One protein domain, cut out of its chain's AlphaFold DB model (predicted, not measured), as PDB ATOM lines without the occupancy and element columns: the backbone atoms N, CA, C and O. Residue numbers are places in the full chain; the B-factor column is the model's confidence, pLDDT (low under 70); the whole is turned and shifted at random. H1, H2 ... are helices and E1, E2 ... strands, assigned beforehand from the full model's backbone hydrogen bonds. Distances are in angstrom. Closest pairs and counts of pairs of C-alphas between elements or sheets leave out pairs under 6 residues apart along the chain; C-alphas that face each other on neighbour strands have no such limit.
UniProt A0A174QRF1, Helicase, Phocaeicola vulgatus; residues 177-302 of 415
ATOM      1  N   GLU A 177     206.743 223.478 215.233       96.31
ATOM      2  CA  GLU A 177     207.522 223.714 216.450       96.31
ATOM      3  C   GLU A 177     208.336 222.485 216.863       96.31
ATOM      4  O   GLU A 177     207.832 221.361 216.893       96.31
ATOM      5  N   LEU A 178     209.587 222.721 217.256       97.19
ATOM      6  CA  LEU A 178     210.467 221.742 217.893       97.19
ATOM      7  C   LEU A 178     210.886 222.225 219.280       97.19
ATOM      8  O   LEU A 178     210.973 223.425 219.544       97.19
ATOM      9  N   LEU A 179     211.216 221.276 220.150       97.69
ATOM     10  CA  LEU A 179     211.826 221.550 221.445       97.69
ATOM     11  C   LEU A 179     213.311 221.235 221.407       97.69
ATOM     12  O   LEU A 179     213.683 220.101 221.132       97.69
ATOM     13  N   ARG A 180     214.164 222.200 221.744       97.19
ATOM     14  CA  ARG A 180     215.562 221.920 222.071       97.19
ATOM     15  C   ARG A 180     215.680 221.648 223.565       97.19
ATOM     16  O   ARG A 180     215.322 222.510 224.366       97.19
ATOM     17  N   VAL A 181     216.199 220.480 223.919       97.00
ATOM     18  CA  VAL A 181     216.454 220.056 225.301       97.00
ATOM     19  C   VAL A 181     217.903 219.588 225.351       97.00
ATOM     20  O   VAL A 181     218.266 218.651 224.645       97.00
ATOM     21  N   GLY A 182     218.750 220.306 226.091       94.31
ATOM     22  CA  GLY A 182     220.201 220.117 226.039       94.31
ATOM     23  C   GLY A 182     220.744 220.212 224.603       94.31
ATOM     24  O   GLY A 182     220.660 221.255 223.935       94.31
ATOM     25  N   GLU A 183     221.283 219.096 224.112       94.06
ATOM     26  CA  GLU A 183     221.895 218.964 222.783       94.06
ATOM     27  C   GLU A 183     221.015 218.266 221.734       94.06
ATOM     28  O   GLU A 183     221.485 217.998 220.627       94.06
ATOM     29  N   THR A 184     219.754 217.963 222.051       96.31
ATOM     30  CA  THR A 184     218.831 217.272 221.137       96.31
ATOM     31  C   THR A 184     217.601 218.109 220.813       96.31
ATOM     32  O   THR A 184     217.125 218.910 221.621       96.31
ATOM     33  N   PHE A 185     217.059 217.901 219.614       97.62
ATOM     34  CA  PHE A 185     215.747 218.395 219.221       97.62
ATOM     35  C   PHE A 185     214.699 217.299 219.379       97.62
ATOM     36  O   PHE A 185     214.929 216.153 219.003       97.62
ATOM     37  N   HIS A 186     213.527 217.664 219.883       97.62
ATOM     38  CA  HIS A 186     212.375 216.792 220.040       97.62
ATOM     39  C   HIS A 186     211.206 217.326 219.223       97.62
ATOM     40  O   HIS A 186     210.953 218.536 219.201       97.62
ATOM     41  N   SER A 187     210.483 216.424 218.567       97.06
ATOM     42  CA  SER A 187     209.258 216.789 217.864       97.06
ATOM     43  C   SER A 187     208.111 217.044 218.837       97.06
ATOM     44  O   SER A 187     208.002 216.417 219.896       97.06
ATOM     45  N   ARG A 188     207.202 217.935 218.434       96.56
ATOM     46  CA  ARG A 188     205.909 218.149 219.098       96.56
ATOM     47  C   ARG A 188     204.775 217.365 218.425       96.56
ATOM     48  O   ARG A 188     203.647 217.832 218.355       96.56
ATOM     49  N   THR A 189     205.092 216.173 217.923       96.56
ATOM     50  CA  THR A 189     204.146 215.214 217.325       96.56
ATOM     51  C   THR A 189     203.700 214.175 218.358       96.56
ATOM     52  O   THR A 189     204.351 214.019 219.395       96.56
ATOM     53  N   ARG A 190     202.628 213.423 218.091       95.06
ATOM     54  CA  ARG A 190     202.082 212.362 218.956       95.06
ATOM     55  C   ARG A 190     203.038 211.187 219.097       95.06
ATOM     56  O   ARG A 190     203.297 210.752 220.220       95.06
ATOM     57  N   LYS A 191     203.633 210.713 217.998       96.25
ATOM     58  CA  LYS A 191     204.780 209.798 218.055       96.25
ATOM     59  C   LYS A 191     206.025 210.597 218.427       96.25
ATOM     60  O   LYS A 191     206.253 211.687 217.902       96.25
ATOM     61  N   ALA A 192     206.799 210.083 219.376       94.94
ATOM     62  CA  ALA A 192     207.989 210.768 219.858       94.94
ATOM     63  C   ALA A 192     209.124 210.650 218.838       94.94
ATOM     64  O   ALA A 192     209.415 209.559 218.352       94.94
ATOM     65  N   TYR A 193     209.802 211.761 218.581       96.44
ATOM     66  CA  TYR A 193     211.057 211.783 217.848       96.44
ATOM     67  C   TYR A 193     212.075 212.625 218.611       96.44
ATOM     68  O   TYR A 193     211.743 213.682 219.152       96.44
ATOM     69  N   THR A 194     213.317 212.152 218.612       96.62
ATOM     70  CA  THR A 194     214.476 212.850 219.165       96.62
ATOM     71  C   THR A 194     215.575 212.812 218.118       96.62
ATOM     72  O   THR A 194     215.899 211.726 217.636       96.62
ATOM     73  N   SER A 195     216.146 213.962 217.769       95.25
ATOM     74  CA  SER A 195     217.242 214.075 216.805       95.25
ATOM     75  C   SER A 195     218.515 213.391 217.299       95.25
ATOM     76  O   SER A 195     218.627 212.977 218.452       95.25
ATOM     77  N   MET A 196     219.521 213.319 216.429       92.62
ATOM     78  CA  MET A 196     220.881 213.009 216.865       92.62
ATOM     79  C   MET A 196     221.404 214.092 217.823       92.62
ATOM     80  O   MET A 196     220.972 215.250 217.761       92.62
ATOM     81  N   HIS A 197     222.331 213.701 218.697       93.25
ATOM     82  CA  HIS A 197     223.016 214.610 219.614       93.25
ATOM     83  C   HIS A 197     223.873 215.631 218.859       93.25
ATOM     84  O   HIS A 197     224.481 215.310 217.838       93.25
ATOM     85  N   GLY A 198     223.929 216.857 219.381       90.44
ATOM     86  CA  GLY A 198     224.809 217.910 218.872       90.44
ATOM     87  C   GLY A 198     224.343 218.546 217.560       90.44
ATOM     88  O   GLY A 198     225.096 219.307 216.952       90.44
ATOM     89  N   LEU A 199     223.113 218.267 217.110       91.94
ATOM     90  CA  LEU A 199     222.562 218.897 215.912       91.94
ATOM     91  C   LEU A 199     222.456 220.415 216.129       91.94
ATOM     92  O   LEU A 199     221.848 220.881 217.095       91.94
ATOM     93  N   HIS A 200     223.045 221.204 215.230       91.12
ATOM     94  CA  HIS A 200     222.973 222.659 215.320       91.12
ATOM     95  C   HIS A 200     221.642 223.177 214.762       91.12
ATOM     96  O   HIS A 200     221.109 222.636 213.795       91.12
ATOM     97  N   LYS A 201     221.118 224.276 215.321       89.12
ATOM     98  CA  LYS A 201     219.860 224.888 214.845       89.12
ATOM     99  C   LYS A 201     219.912 225.278 213.362       89.12
ATOM    100  O   LYS A 201     218.911 225.167 212.672       89.12
ATOM    101  N   ASP A 202     221.081 225.698 212.876       89.81
ATOM    102  CA  ASP A 202     221.262 226.133 211.483       89.81
ATOM    103  C   ASP A 202     221.351 224.956 210.501       89.81
ATOM    104  O   ASP A 202     221.346 225.160 209.293       89.81
ATOM    105  N   SER A 203     221.418 223.722 211.008       90.06
ATOM    106  CA  SER A 203     221.314 222.511 210.194       90.06
ATOM    107  C   SER A 203     219.860 222.167 209.843       90.06
ATOM    108  O   SER A 203     219.628 221.305 209.000       90.06
ATOM    109  N   LEU A 204     218.880 222.810 210.490       93.19
ATOM    110  CA  LEU A 204     217.457 222.613 210.232       93.19
ATOM    111  C   LEU A 204     217.006 223.495 209.063       93.19
ATOM    112  O   LEU A 204     217.215 224.709 209.073       93.19
ATOM    113  N   CYS A 205     216.351 222.896 208.068       92.94
ATOM    114  CA  CYS A 205     215.996 223.582 206.823       92.94
ATOM    115  C   CYS A 205     214.481 223.593 206.611       92.94
ATOM    116  O   CYS A 205     213.877 222.549 206.356       92.94
ATOM    117  N   PHE A 206     213.863 224.772 206.699       95.00
ATOM    118  CA  PHE A 206     212.430 224.954 206.464       95.00
ATOM    119  C   PHE A 206     212.137 225.237 204.987       95.00
ATOM    120  O   PHE A 206     212.701 226.158 204.402       95.00
ATOM    121  N   TYR A 207     211.218 224.469 204.399       92.94
ATOM    122  CA  TYR A 207     210.842 224.550 202.981       92.94
ATOM    123  C   TYR A 207     209.414 225.074 202.768       92.94
ATOM    124  O   TYR A 207     208.807 224.880 201.715       92.94
ATOM    125  N   GLY A 208     208.859 225.756 203.769       93.25
ATOM    126  CA  GLY A 208     207.580 226.453 203.666       93.25
ATOM    127  C   GLY A 208     206.356 225.654 204.108       93.25
ATOM    128  O   GLY A 208     205.366 226.291 204.426       93.25
ATOM    129  N   PHE A 209     206.406 224.318 204.109       95.38
ATOM    130  CA  PHE A 209     205.347 223.442 204.660       95.38
ATOM    131  C   PHE A 209     205.895 222.155 205.299       95.38
ATOM    132  O   PHE A 209     205.147 221.273 205.711       95.38
ATOM    133  N   TYR A 210     207.218 222.025 205.350       96.00
ATOM    134  CA  TYR A 210     207.907 220.942 206.031       96.00
ATOM    135  C   TYR A 210     209.289 221.417 206.481       96.00
ATOM    136  O   TYR A 210     209.880 222.331 205.889       96.00
ATOM    137  N   LEU A 211     209.800 220.797 207.537       96.12
ATOM    138  CA  LEU A 211     211.104 221.075 208.126       96.12
ATOM    139  C   LEU A 211     211.989 219.842 207.969       96.12
ATOM    140  O   LEU A 211     211.657 218.797 208.519       96.12
ATOM    141  N   LYS A 212     213.111 219.951 207.248       94.38
ATOM    142  CA  LYS A 212     214.119 218.883 207.179       94.38
ATOM    143  C   LYS A 212     215.025 218.924 208.407       94.38
ATOM    144  O   LYS A 212     215.552 219.980 208.762       94.38
ATOM    145  N   ILE A 213     215.231 217.753 208.994       94.75
ATOM    146  CA  ILE A 213     216.096 217.487 210.138       94.75
ATOM    147  C   ILE A 213     217.160 216.482 209.679       94.75
ATOM    148  O   ILE A 213     216.815 215.327 209.411       94.75
ATOM    149  N   PRO A 214     218.438 216.884 209.570       91.44
ATOM    150  CA  PRO A 214     219.512 215.957 209.238       91.44
ATOM    151  C   PRO A 214     219.556 214.805 210.238       91.44
ATOM    152  O   PRO A 214     219.749 215.011 211.438       91.44
ATOM    153  N   ASP A 215     219.344 213.593 209.735       91.00
ATOM    154  CA  ASP A 215     219.280 212.386 210.546       91.00
ATOM    155  C   ASP A 215     219.699 211.172 209.719       91.00
ATOM    156  O   ASP A 215     218.997 210.754 208.799       91.00
ATOM    157  N   TYR A 216     220.855 210.603 210.055       84.00
ATOM    158  CA  TYR A 216     221.443 209.484 209.318       84.00
ATOM    159  C   TYR A 216     220.900 208.119 209.770       84.00
ATOM    160  O   TYR A 216     221.346 207.089 209.271       84.00
ATOM    161  N   ARG A 217     219.932 208.084 210.700       89.69
ATOM    162  CA  ARG A 217     219.270 206.849 211.171       89.69
ATOM    163  C   ARG A 217     218.129 206.387 210.264       89.69
ATOM    164  O   ARG A 217     217.334 205.539 210.662       89.69
ATOM    165  N   VAL A 218     218.044 206.943 209.059       84.88
ATOM    166  CA  VAL A 218     217.082 206.536 208.038       84.88
ATOM    167  C   VAL A 218     217.091 205.005 207.844       84.88
ATOM    168  O   VAL A 218     218.161 204.401 207.692       84.88
ATOM    169  N   PRO A 219     215.918 204.342 207.816       87.94
ATOM    170  CA  PRO A 219     215.829 202.920 207.512       87.94
ATOM    171  C   PRO A 219     216.383 202.592 206.121       87.94
ATOM    172  O   PRO A 219     216.067 203.268 205.144       87.94
ATOM    173  N   LYS A 220     217.117 201.479 205.992       86.00
ATOM    174  CA  LYS A 220     217.594 200.976 204.684       86.00
ATOM    175  C   LYS A 220     216.457 200.644 203.708       86.00
ATOM    176  O   LYS A 220     216.685 200.572 202.509       86.00
ATOM    177  N   SER A 221     215.251 200.419 204.227       87.75
ATOM    178  CA  SER A 221     214.029 200.200 203.450       87.75
ATOM    179  C   SER A 221     213.433 201.488 202.871       87.75
ATOM    180  O   SER A 221     212.474 201.408 202.107       87.75
ATOM    181  N   CYS A 222     213.967 202.667 203.213       89.62
ATOM    182  CA  CYS A 222     213.524 203.934 202.648       89.62
ATOM    183  C   CYS A 222     213.907 204.017 201.167       89.62
ATOM    184  O   CYS A 222     215.086 204.093 200.816       89.62
ATOM    185  N   ARG A 223     212.901 204.029 200.293       91.19
ATOM    186  CA  ARG A 223     213.069 204.197 198.848       91.19
ATOM    187  C   ARG A 223     212.980 205.671 198.476       91.19
ATOM    188  O   ARG A 223     212.181 206.412 199.044       91.19
ATOM    189  N   LEU A 224     213.806 206.096 197.523       90.06
ATOM    190  CA  LEU A 224     213.892 207.494 197.103       90.06
ATOM    191  C   LEU A 224     213.049 207.771 195.875       90.06
ATOM    192  O   LEU A 224     212.850 206.904 195.026       90.06
ATOM    193  N   VAL A 225     212.598 209.020 195.779       88.56
ATOM    194  CA  VAL A 225     211.964 209.531 194.569       88.56
ATOM    195  C   VAL A 225     212.961 209.471 193.422       88.56
ATOM    196  O   VAL A 225     212.618 208.935 192.376       88.56
ATOM    197  N   ASP A 226     214.181 209.982 193.624       81.88
ATOM    198  CA  ASP A 226     215.280 209.916 192.659       81.88
ATOM    199  C   ASP A 226     216.459 209.100 193.200       81.88
ATOM    200  O   ASP A 226     217.108 209.543 194.147       81.88
ATOM    201  N   PRO A 227     216.763 207.928 192.624       65.88
ATOM    202  CA  PRO A 227     217.921 207.146 193.037       65.88
ATOM    203  C   PRO A 227     219.248 207.657 192.450       65.88
ATOM    204  O   PRO A 227     220.301 207.252 192.929       65.88
ATOM    205  N   VAL A 228     219.228 208.509 191.415       63.44
ATOM    206  CA  VAL A 228     220.432 209.029 190.735       63.44
ATOM    207  C   VAL A 228     220.932 210.302 191.413       63.44
ATOM    208  O   VAL A 228     222.137 210.500 191.564       63.44
ATOM    209  N   TRP A 229     220.008 211.140 191.878       52.88
ATOM    210  CA  TRP A 229     220.295 212.328 192.683       52.88
ATOM    211  C   TRP A 229     220.452 211.978 194.166       52.88
ATOM    212  O   TRP A 229     219.871 212.641 195.010       52.88
ATOM    213  N   SER A 230     221.203 210.922 194.493       50.75
ATOM    214  CA  SER A 230     221.571 210.615 195.875       50.75
ATOM    215  C   SER A 230     222.884 211.318 196.218       50.75
ATOM    216  O   SER A 230     223.960 210.712 196.206       50.75
ATOM    217  N   ALA A 231     222.837 212.608 196.537       49.84
ATOM    218  CA  ALA A 231     223.858 213.118 197.434       49.84
ATOM    219  C   ALA A 231     223.668 212.405 198.784       49.84
ATOM    220  O   ALA A 231     222.556 212.080 199.198       49.84
ATOM    221  N   ILE A 232     224.764 212.179 199.504       48.78
ATOM    222  CA  ILE A 232     224.837 211.513 200.825       48.78
ATOM    223  C   ILE A 232     223.899 212.159 201.887       48.78
ATOM    224  O   ILE A 232     223.742 211.646 202.991       48.78
ATOM    225  N   PHE A 233     223.232 213.264 201.541       52.81
ATOM    226  CA  PHE A 233     222.395 214.108 202.386       52.81
ATOM    227  C   PHE A 233     220.909 214.161 201.980       52.81
ATOM    228  O   PHE A 233     220.156 214.920 202.589       52.81
ATOM    229  N   ASP A 234     220.461 213.402 200.973       61.28
ATOM    230  CA  ASP A 234     219.092 213.566 200.449       61.28
ATOM    231  C   ASP A 234     217.995 212.941 201.310       61.28
ATOM    232  O   ASP A 234     216.848 213.402 201.269       61.28
ATOM    233  N   VAL A 235     218.345 211.960 202.148       70.38
ATOM    234  CA  VAL A 235     217.405 211.358 203.097       70.38
ATOM    235  C   VAL A 235     217.610 211.956 204.474       70.38
ATOM    236  O   VAL A 235     218.707 211.965 205.023       70.38
ATOM    237  N   SER A 236     216.540 212.516 205.015       88.62
ATOM    238  CA  SER A 236     216.521 213.219 206.294       88.62
ATOM    239  C   SER A 236     215.203 212.926 206.989       88.62
ATOM    240  O   SER A 236     214.208 212.631 206.324       88.62
ATOM    241  N   ALA A 237     215.167 213.053 208.308       94.69
ATOM    242  CA  ALA A 237     213.896 213.160 209.004       94.69
ATOM    243  C   ALA A 237     213.209 214.479 208.601       94.69
ATOM    244  O   ALA A 237     213.863 215.454 208.218       94.69
ATOM    245  N   CYS A 238     211.885 214.532 208.657       94.94
ATOM    246  CA  CYS A 238     211.135 215.745 208.398       94.94
ATOM    247  C   CYS A 238     209.824 215.798 209.175       94.94
ATOM    248  O   CYS A 238     209.168 214.785 209.407       94.94
ATOM    249  N   VAL A 239     209.451 217.010 209.570       97.06
ATOM    250  CA  VAL A 239     208.156 217.305 210.192       97.06
ATOM    251  C   VAL A 239     207.317 218.055 209.175       97.06
ATOM    252  O   VAL A 239     207.846 218.933 208.490       97.06
ATOM    253  N   LEU A 240     206.038 217.713 209.062       97.31
ATOM    254  CA  LEU A 240     205.110 218.376 208.152       97.31
ATOM    255  C   LEU A 240     204.310 219.437 208.908       97.31
ATOM    256  O   LEU A 240     203.928 219.255 210.062       97.31
ATOM    257  N   GLU A 241     204.065 220.568 208.261       95.69
ATOM    258  CA  GLU A 241     203.228 221.622 208.819       95.69
ATOM    259  C   GLU A 241     201.765 221.164 208.863       95.69
ATOM    260  O   GLU A 241     201.235 220.658 207.874       95.69
ATOM    261  N   GLY A 242     201.113 221.349 210.013       93.56
ATOM    262  CA  GLY A 242     199.725 220.922 210.224       93.56
ATOM    263  C   GLY A 242     199.543 219.415 210.433       93.56
ATOM    264  O   GLY A 242     198.403 218.961 210.502       93.56
ATOM    265  N   ASP A 243     200.631 218.652 210.552       95.62
ATOM    266  CA  ASP A 243     200.606 217.221 210.848       95.62
ATOM    267  C   ASP A 243     201.202 216.960 212.234       95.62
ATOM    268  O   ASP A 243     202.398 217.158 212.465       95.62
ATOM    269  N   ASP A 244     200.359 216.549 213.177       94.25
ATOM    270  CA  ASP A 244     200.768 216.262 214.548       94.25
ATOM    271  C   ASP A 244     201.041 214.771 214.784       94.25
ATOM    272  O   ASP A 244     201.324 214.394 215.917       94.25
ATOM    273  N   GLU A 245     200.988 213.905 213.768       96.25
ATOM    274  CA  GLU A 245     201.087 212.458 213.974       96.25
ATOM    275  C   GLU A 245     202.512 212.015 214.309       96.25
ATOM    276  O   GLU A 245     202.758 211.473 215.393       96.25
ATOM    277  N   GLU A 246     203.465 212.248 213.404       97.00
ATOM    278  CA  GLU A 246     204.838 211.768 213.544       97.00
ATOM    279  C   GLU A 246     205.859 212.555 212.716       97.00
ATOM    280  O   GLU A 246     205.534 213.461 211.951       97.00
ATOM    281  N   VAL A 247     207.127 212.201 212.907       97.25
ATOM    282  CA  VAL A 247     208.227 212.635 212.046       97.25
ATOM    283  C   VAL A 247     208.424 211.584 210.964       97.25
ATOM    284  O   VAL A 247     208.526 210.399 211.269       97.25
ATOM    285  N   TYR A 248     208.519 212.026 209.716       96.88
ATOM    286  CA  TYR A 248     208.637 211.163 208.547       96.88
ATOM    287  C   TYR A 248     210.059 211.165 207.988       96.88
ATOM    288  O   TYR A 248     210.829 212.096 208.206       96.88
ATOM    289  N   TRP A 249     210.396 210.172 207.180       95.31
ATOM    290  CA  TRP A 249     211.610 210.153 206.372       95.31
ATOM    291  C   TRP A 249     211.339 210.815 205.020       95.31
ATOM    292  O   TRP A 249     210.479 210.373 204.267       95.31
ATOM    293  N   CYS A 250     212.057 211.890 204.702       93.31
ATOM    294  CA  CYS A 250     211.936 212.596 203.430       93.31
ATOM    295  C   CYS A 250     212.568 211.771 202.302       93.31
ATOM    296  O   CYS A 250     213.789 211.690 202.208       93.31
ATOM    297  N   CYS A 251     211.744 211.214 201.414       92.25
ATOM    298  CA  CYS A 251     212.173 210.357 200.304       92.25
ATOM    299  C   CYS A 251     212.587 211.146 199.052       92.25
ATOM    300  O   CYS A 251     213.201 210.586 198.144       92.25
ATOM    301  N   GLY A 252     212.226 212.427 198.963       90.94
ATOM    302  CA  GLY A 252     212.658 213.316 197.888       90.94
ATOM    303  C   GLY A 252     211.644 214.399 197.537       90.94
ATOM    304  O   GLY A 252     210.483 214.353 197.943       90.94
ATOM    305  N   CYS A 253     212.109 215.380 196.766       92.19
ATOM    306  CA  CYS A 253     211.313 216.493 196.257       92.19
ATOM    307  C   CYS A 253     210.977 216.276 194.778       92.19
ATOM    308  O   CYS A 253     211.807 215.790 194.010       92.19
ATOM    309  N   LEU A 254     209.768 216.659 194.379       93.50
ATOM    310  CA  LEU A 254     209.300 216.661 192.998       93.50
ATOM    311  C   LEU A 254     209.482 218.052 192.364       93.50
ATOM    312  O   LEU A 254     209.768 219.038 193.049       93.50
ATOM    313  N   ALA A 255     209.344 218.133 191.038       92.31
ATOM    314  CA  ALA A 255     209.639 219.343 190.259       92.31
ATOM    315  C   ALA A 255     208.751 220.550 190.618       92.31
ATOM    316  O   ALA A 255     209.178 221.698 190.513       92.31
ATOM    317  N   ASP A 256     207.527 220.300 191.077       92.12
ATOM    318  CA  ASP A 256     206.573 221.312 191.543       92.12
ATOM    319  C   ASP A 256     206.708 221.629 193.045       92.12
ATOM    320  O   ASP A 256     205.870 222.334 193.608       92.12
ATOM    321  N   ARG A 257     207.790 221.152 193.680       92.56
ATOM    322  CA  ARG A 257     208.131 221.316 195.102       92.56
ATOM    323  C   ARG A 257     207.264 220.528 196.084       92.56
ATOM    324  O   ARG A 257     207.437 220.710 197.292       92.56
ATOM    325  N   SER A 258     206.369 219.659 195.616       95.56
ATOM    326  CA  SER A 258     205.780 218.652 196.496       95.56
ATOM    327  C   SER A 258     206.838 217.619 196.899       95.56
ATOM    328  O   SER A 258     207.915 217.536 196.299       95.56
ATOM    329  N   ILE A 259     206.570 216.848 197.951       95.75
ATOM    330  CA  ILE A 259     207.515 215.847 198.455       95.75
ATOM    331  C   ILE A 259     206.857 214.483 198.603       95.75
ATOM    332  O   ILE A 259     205.635 214.368 198.720       95.75
ATOM    333  N   VAL A 260     207.694 213.451 198.628       96.25
ATOM    334  CA  VAL A 260     207.308 212.121 199.096       96.25
ATOM    335  C   VAL A 260     207.987 211.865 200.430       96.25
ATOM    336  O   VAL A 260     209.182 212.132 200.584       96.25
ATOM    337  N   VAL A 261     207.227 211.345 201.384       96.25
ATOM    338  CA  VAL A 261     207.714 210.987 202.717       96.25
ATOM    339  C   VAL A 261     207.313 209.562 203.076       96.25
ATOM    340  O   VAL A 261     206.319 209.064 202.553       96.25
ATOM    341  N   MET A 262     208.066 208.922 203.966       96.25
ATOM    342  CA  MET A 262     207.788 207.587 204.493       96.25
ATOM    343  C   MET A 262     207.627 207.645 206.013       96.25
ATOM    344  O   MET A 262     208.442 208.267 206.692       96.25
ATOM    345  N   ASP A 263     206.596 207.010 206.556       95.94
ATOM    346  CA  ASP A 263     206.398 206.899 208.005       95.94
ATOM    347  C   ASP A 263     207.296 205.818 208.644       95.94
ATOM    348  O   ASP A 263     208.102 205.159 207.974       95.94
ATOM    349  N   GLY A 264     207.174 205.630 209.961       92.81
ATOM    350  CA  GLY A 264     207.895 204.576 210.681       92.81
ATOM    351  C   GLY A 264     207.487 203.139 210.318       92.81
ATOM    352  O   GLY A 264     208.235 202.208 210.615       92.81
ATOM    353  N   GLU A 265     206.336 202.944 209.673       93.75
ATOM    354  CA  GLU A 265     205.796 201.635 209.275       93.75
ATOM    355  C   GLU A 265     206.156 201.268 207.824       93.75
ATOM    356  O   GLU A 265     205.974 200.128 207.393       93.75
ATOM    357  N   GLY A 266     206.739 202.204 207.073       94.12
ATOM    358  CA  GLY A 266     207.113 202.013 205.677       94.12
ATOM    359  C   GLY A 266     206.000 202.348 204.684       94.12
ATOM    360  O   GLY A 266     206.081 201.910 203.533       94.12
ATOM    361  N   ASN A 267     204.980 203.099 205.100       95.75
ATOM    362  CA  ASN A 267     203.974 203.683 204.220       95.75
ATOM    363  C   ASN A 267     204.486 205.008 203.658       95.75
ATOM    364  O   ASN A 267     205.075 205.821 204.369       95.75
ATOM    365  N   TYR A 268     204.239 205.234 202.375       96.94
ATOM    366  CA  TYR A 268     204.654 206.418 201.644       96.94
ATOM    367  C   TYR A 268     203.472 207.337 201.391       96.94
ATOM    368  O   TYR A 268     202.371 206.898 201.043       96.94
ATOM    369  N   TYR A 269     203.748 208.631 201.475       97.75
ATOM    370  CA  TYR A 269     202.772 209.688 201.292       97.75
ATOM    371  C   TYR A 269     203.309 210.758 200.350       97.75
ATOM    372  O   TYR A 269     204.468 211.156 200.435       97.75
ATOM    373  N   HIS A 270     202.443 211.257 199.473       97.75
ATOM    374  CA  HIS A 270     202.663 212.481 198.717       97.75
ATOM    375  C   HIS A 270     202.136 213.667 199.522       97.75
ATOM    376  O   HIS A 270     201.000 213.628 199.997       97.75
ATOM    377  N   VAL A 271     202.941 214.717 199.655       97.69
ATOM    378  CA  VAL A 271     202.595 215.904 200.439       97.69
ATOM    379  C   VAL A 271     202.720 217.142 199.568       97.69
ATOM    380  O   VAL A 271     203.782 217.432 199.014       97.69
ATOM    381  N   GLU A 272     201.627 217.892 199.481       95.06
ATOM    382  CA  GLU A 272     201.551 219.172 198.783       95.06
ATOM    383  C   GLU A 272     201.222 220.280 199.782       95.06
ATOM    384  O   GLU A 272     200.402 220.097 200.689       95.06
ATOM    385  N   LYS A 273     201.812 221.462 199.578       93.94
ATOM    386  CA  LYS A 273     201.501 222.637 200.392       93.94
ATOM    387  C   LYS A 273     199.990 222.900 200.384       93.94
ATOM    388  O   LYS A 273     199.401 223.118 199.327       93.94
ATOM    389  N   GLY A 274     199.380 222.888 201.568       91.62
ATOM    390  CA  GLY A 274     197.960 223.184 201.763       91.62
ATOM    391  C   GLY A 274     196.979 222.045 201.457       91.62
ATOM    392  O   GLY A 274     195.780 222.274 201.565       91.62
ATOM    393  N   LYS A 275     197.436 220.833 201.098       91.38
ATOM    394  CA  LYS A 275     196.542 219.691 200.791       91.38
ATOM    395  C   LYS A 275     196.691 218.487 201.730       91.38
ATOM    396  O   LYS A 275     196.069 217.455 201.494       91.38
ATOM    397  N   GLY A 276     197.501 218.615 202.781       90.06
ATOM    398  CA  GLY A 276     197.826 217.512 203.688       90.06
ATOM    399  C   GLY A 276     198.643 216.402 203.014       90.06
ATOM    400  O   GLY A 276     199.084 216.529 201.867       90.06
ATOM    401  N   LYS A 277     198.865 215.309 203.748       95.19
ATOM    402  CA  LYS A 277     199.526 214.104 203.232       95.19
ATOM    403  C   LYS A 277     198.504 213.139 202.621       95.19
ATOM    404  O   LYS A 277     197.424 212.933 203.165       95.19
ATOM    405  N   ARG A 278     198.853 212.510 201.498       96.69
ATOM    406  CA  ARG A 278     198.032 211.506 200.802       96.69
ATOM    407  C   ARG A 278     198.818 210.211 200.660       96.69
ATOM    408  O   ARG A 278     199.899 210.244 200.086       96.69
ATOM    409  N   TYR A 279     198.270 209.091 201.126       96.38
ATOM    410  CA  TYR A 279     198.884 207.767 200.955       96.38
ATOM    411  C   TYR A 279     199.084 207.432 199.471       96.38
ATOM    412  O   TYR A 279     198.212 207.729 198.652       96.38
ATOM    413  N   ILE A 280     200.222 206.823 199.131       96.44
ATOM    414  CA  ILE A 280     200.554 206.461 197.745       96.44
ATOM    415  C   ILE A 280     201.062 205.028 197.558       96.44
ATOM    416  O   ILE A 280     200.815 204.456 196.502       96.44
ATOM    417  N   ALA A 281     201.776 204.456 198.529       95.94
ATOM    418  CA  ALA A 281     202.361 203.113 198.440       95.94
ATOM    419  C   ALA A 281     202.863 202.659 199.819       95.94
ATOM    420  O   ALA A 281     202.956 203.469 200.735       95.94
ATOM    421  N   CYS A 282     203.294 201.405 199.955       94.88
ATOM    422  CA  CYS A 282     204.008 200.921 201.139       94.88
ATOM    423  C   CYS A 282     205.176 199.991 200.757       94.88
ATOM    424  O   CYS A 282     205.304 199.550 199.610       94.88
ATOM    425  N   ASN A 283     206.084 199.729 201.702       92.06
ATOM    426  CA  ASN A 283     207.221 198.815 201.515       92.06
ATOM    427  C   ASN A 283     206.799 197.351 201.316       92.06
ATOM    428  O   ASN A 283     207.509 196.614 200.637       92.06
ATOM    429  N   ALA A 284     205.658 196.947 201.875       89.00
ATOM    430  CA  ALA A 284     205.117 195.593 201.784       89.00
ATOM    431  C   ALA A 284     203.686 195.625 201.203       89.00
ATOM    432  O   ALA A 284     202.724 195.470 201.959       89.00
ATOM    433  N   PRO A 285     203.533 195.862 199.883       86.31
ATOM    434  CA  PRO A 285     202.225 196.028 199.256       86.31
ATOM    435  C   PRO A 285     201.390 194.752 199.353       86.31
ATOM    436  O   PRO A 285     201.876 193.646 199.107       86.31
ATOM    437  N   LYS A 286     200.105 194.909 199.681       86.75
ATOM    438  CA  LYS A 286     199.128 193.817 199.589       86.75
ATOM    439  C   LYS A 286     198.805 193.516 198.126       86.75
ATOM    440  O   LYS A 286     199.054 194.325 197.235       86.75
ATOM    441  N   ALA A 287     198.212 192.350 197.870       85.50
ATOM    442  CA  ALA A 287     197.769 191.983 196.528       85.50
ATOM    443  C   ALA A 287     196.827 193.061 195.951       85.50
ATOM    444  O   ALA A 287     195.788 193.355 196.540       85.50
ATOM    445  N   GLY A 288     197.205 193.643 194.810       81.75
ATOM    446  CA  GLY A 288     196.460 194.718 194.145       81.75
ATOM    447  C   GLY A 288     196.872 196.145 194.531       81.75
ATOM    448  O   GLY A 288     196.399 197.084 193.896       81.75
ATOM    449  N   GLU A 289     197.758 196.335 195.515       87.31
ATOM    450  CA  GLU A 289     198.352 197.648 195.783       87.31
ATOM    451  C   GLU A 289     199.415 198.002 194.735       87.31
ATOM    452  O   GLU A 289     200.134 197.141 194.223       87.31
ATOM    453  N   ALA A 290     199.501 199.290 194.401       84.38
ATOM    454  CA  ALA A 290     200.424 199.776 193.387       84.38
ATOM    455  C   ALA A 290     201.878 199.732 193.880       84.38
ATOM    456  O   ALA A 290     202.182 200.074 195.025       84.38
ATOM    457  N   ASP A 291     202.792 199.352 192.986       90.31
ATOM    458  CA  ASP A 291     204.223 199.398 193.266       90.31
ATOM    459  C   ASP A 291     204.723 200.849 193.381       90.31
ATOM    460  O   ASP A 291     204.364 201.725 192.588       90.31
ATOM    461  N   PHE A 292     205.608 201.089 194.350       92.38
ATOM    462  CA  PHE A 292     206.164 202.411 194.638       92.38
ATOM    463  C   PHE A 292     206.826 203.051 193.419       92.38
ATOM    464  O   PHE A 292     206.590 204.231 193.166       92.38
ATOM    465  N   ALA A 293     207.628 202.305 192.651       91.56
ATOM    466  CA  ALA A 293     208.341 202.880 191.513       91.56
ATOM    467  C   ALA A 293     207.356 203.354 190.437       91.56
ATOM    468  O   ALA A 293     207.499 204.460 189.914       91.56
ATOM    469  N   SER A 294     206.306 202.566 190.188       92.25
ATOM    470  CA  SER A 294     205.243 202.915 189.238       92.25
ATOM    471  C   SER A 294     204.477 204.173 189.665       92.25
ATOM    472  O   SER A 294     204.246 205.078 188.859       92.25
ATOM    473  N   VAL A 295     204.112 204.273 190.949       94.94
ATOM    474  CA  VAL A 295     203.392 205.441 191.481       94.94
ATOM    475  C   VAL A 295     204.266 206.696 191.444       94.94
ATOM    476  O   VAL A 295     203.815 207.758 191.011       94.94
ATOM    477  N   VAL A 296     205.532 206.579 191.846       94.44
ATOM    478  CA  VAL A 296     206.493 207.689 191.847       94.44
ATOM    479  C   VAL A 296     206.798 208.177 190.434       94.44
ATOM    480  O   VAL A 296     206.901 209.386 190.223       94.44
ATOM    481  N   GLU A 297     206.893 207.287 189.444       94.19
ATOM    482  CA  GLU A 297     207.052 207.684 188.043       94.19
ATOM    483  C   GLU A 297     205.859 208.527 187.560       94.19
ATOM    484  O   GLU A 297     206.048 209.579 186.937       94.19
ATOM    485  N   GLY A 298     204.632 208.113 187.895       95.62
ATOM    486  CA  GLY A 298     203.418 208.880 187.607       95.62
ATOM    487  C   GLY A 298     203.438 210.269 188.252       95.62
ATOM    488  O   GLY A 298     203.228 211.272 187.563       95.62
ATOM    489  N   LEU A 299     203.777 210.338 189.544       95.88
ATOM    490  CA  LEU A 299     203.891 211.599 190.284       95.88
ATOM    491  C   LEU A 299     204.947 212.531 189.687       95.88
ATOM    492  O   LEU A 299     204.703 213.725 189.560       95.88
ATOM    493  N   ARG A 300     206.102 212.006 189.267       94.88
ATOM    494  CA  ARG A 300     207.155 212.792 188.606       94.88
ATOM    495  C   ARG A 300     206.672 213.421 187.306       94.88
ATOM    496  O   ARG A 300     206.922 214.602 187.080       94.88
ATOM    497  N   LYS A 301     205.961 212.659 186.470       95.88
ATOM    498  CA  LYS A 301     205.392 213.167 185.210       95.88
ATOM    499  C   LYS A 301     204.323 214.230 185.466       95.88
ATOM    500  O   LYS A 301     204.275 215.239 184.767       95.88
ATOM    501  N   GLU A 302     203.462 214.023 186.459       95.88
ATOM    502  CA  GLU A 302     202.453 215.009 186.851       95.88
ATOM    503  C   GLU A 302     203.094 216.294 187.390       95.88
ATOM    504  O   GLU A 302     202.806 217.379 186.883       95.88
TER     505      GLU A 302
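What this domain is: This is residues 177 to 302 of the 415 residues of the protein "Helicase" of Phocaeicola vulgatus (UniProt A0A174QRF1). One antiparallel sheet of six strands, strongly twisted and curled, makes the body; helix H1 covers one face at its E7 and E8 end, and the small hairpin E1 and E2 lies past its E3 and E4 end. Two long loops, residues 188 to 209 and 214 to 235, link the hairpin to E3 and E3 to E4. The printed part has 126 residues, with E1 to E8 and then H1 along the chain; the sheet's order is E3, E4, E5, E6, E7, E8. The class is mixed, helices and strands, with under half of the residues in named elements. The whole is compact, with a radius of gyration of the C-alphas of 14.4 A, yet elongated in outline, spanning 46 by 30 by 28 A.

Where its parts are: E1, residues 177 to 181, begins at C-alpha 177 (207.522, 223.714, 216.450), and E2 holds residues 184 to 187. E3 holds residues 210 to 213 and E4 residues 236 to 240. E5, residues 248 to 253, is 13.7 A long, and E6 holds residues 259 to 262. E7, residues 267 to 272, measures 16.6 A, and E8, residues 276 to 282, measures 17.9 A. H1, residues 292 to 302, is 15.3 A long and ends at C-alpha 302 (202.453, 215.009, 186.851).

How they stand to each other: The hairpin E1 and E2 has N 179 and O 186 at 2.9 A. E2 and E3 are apart; the closest C-alphas of E2 and E4, Ser 187 and Val 239, are 7.8 A apart. E3 to E8 form a meander, each strand the antiparallel neighbour of the one before, with E3 and E8 as edge strands. Residues 205 to 206 pair antiparallel with 211 to 212 of E3. Within hydrogen-bond range are N 211 and O 239 at 2.9 A between E3 and E4, N 238 and O 248 at 2.7 A between E4 and E5, N 249 and O 262 at 2.8 A between E5 and E6, N 269 and O 261 at 2.8 A between E6 and E7, and N 268 and O 281 at 2.7 A between E7 and E8. H1 is on one face of this sheet, making two layers, at a height over the sheet of 8.3 A. It lies over E7, and along it at 4 degrees on the local plane. Its closest C-alphas to E8 are Phe 292 and Ala 281, 5.4 A apart. In H1 every O i to N i+4 pair is within hydrogen-bond range.

The domain as a whole: The two C-alphas farthest apart, Gly 182 and Gly 288, are 47.2 A apart. The printed part has no cut. The links E2 to E3 and E3 to E4 are long, 22 residues each. The mean pLDDT of the printed part is 90.8; residues 227 to 234 are under 70.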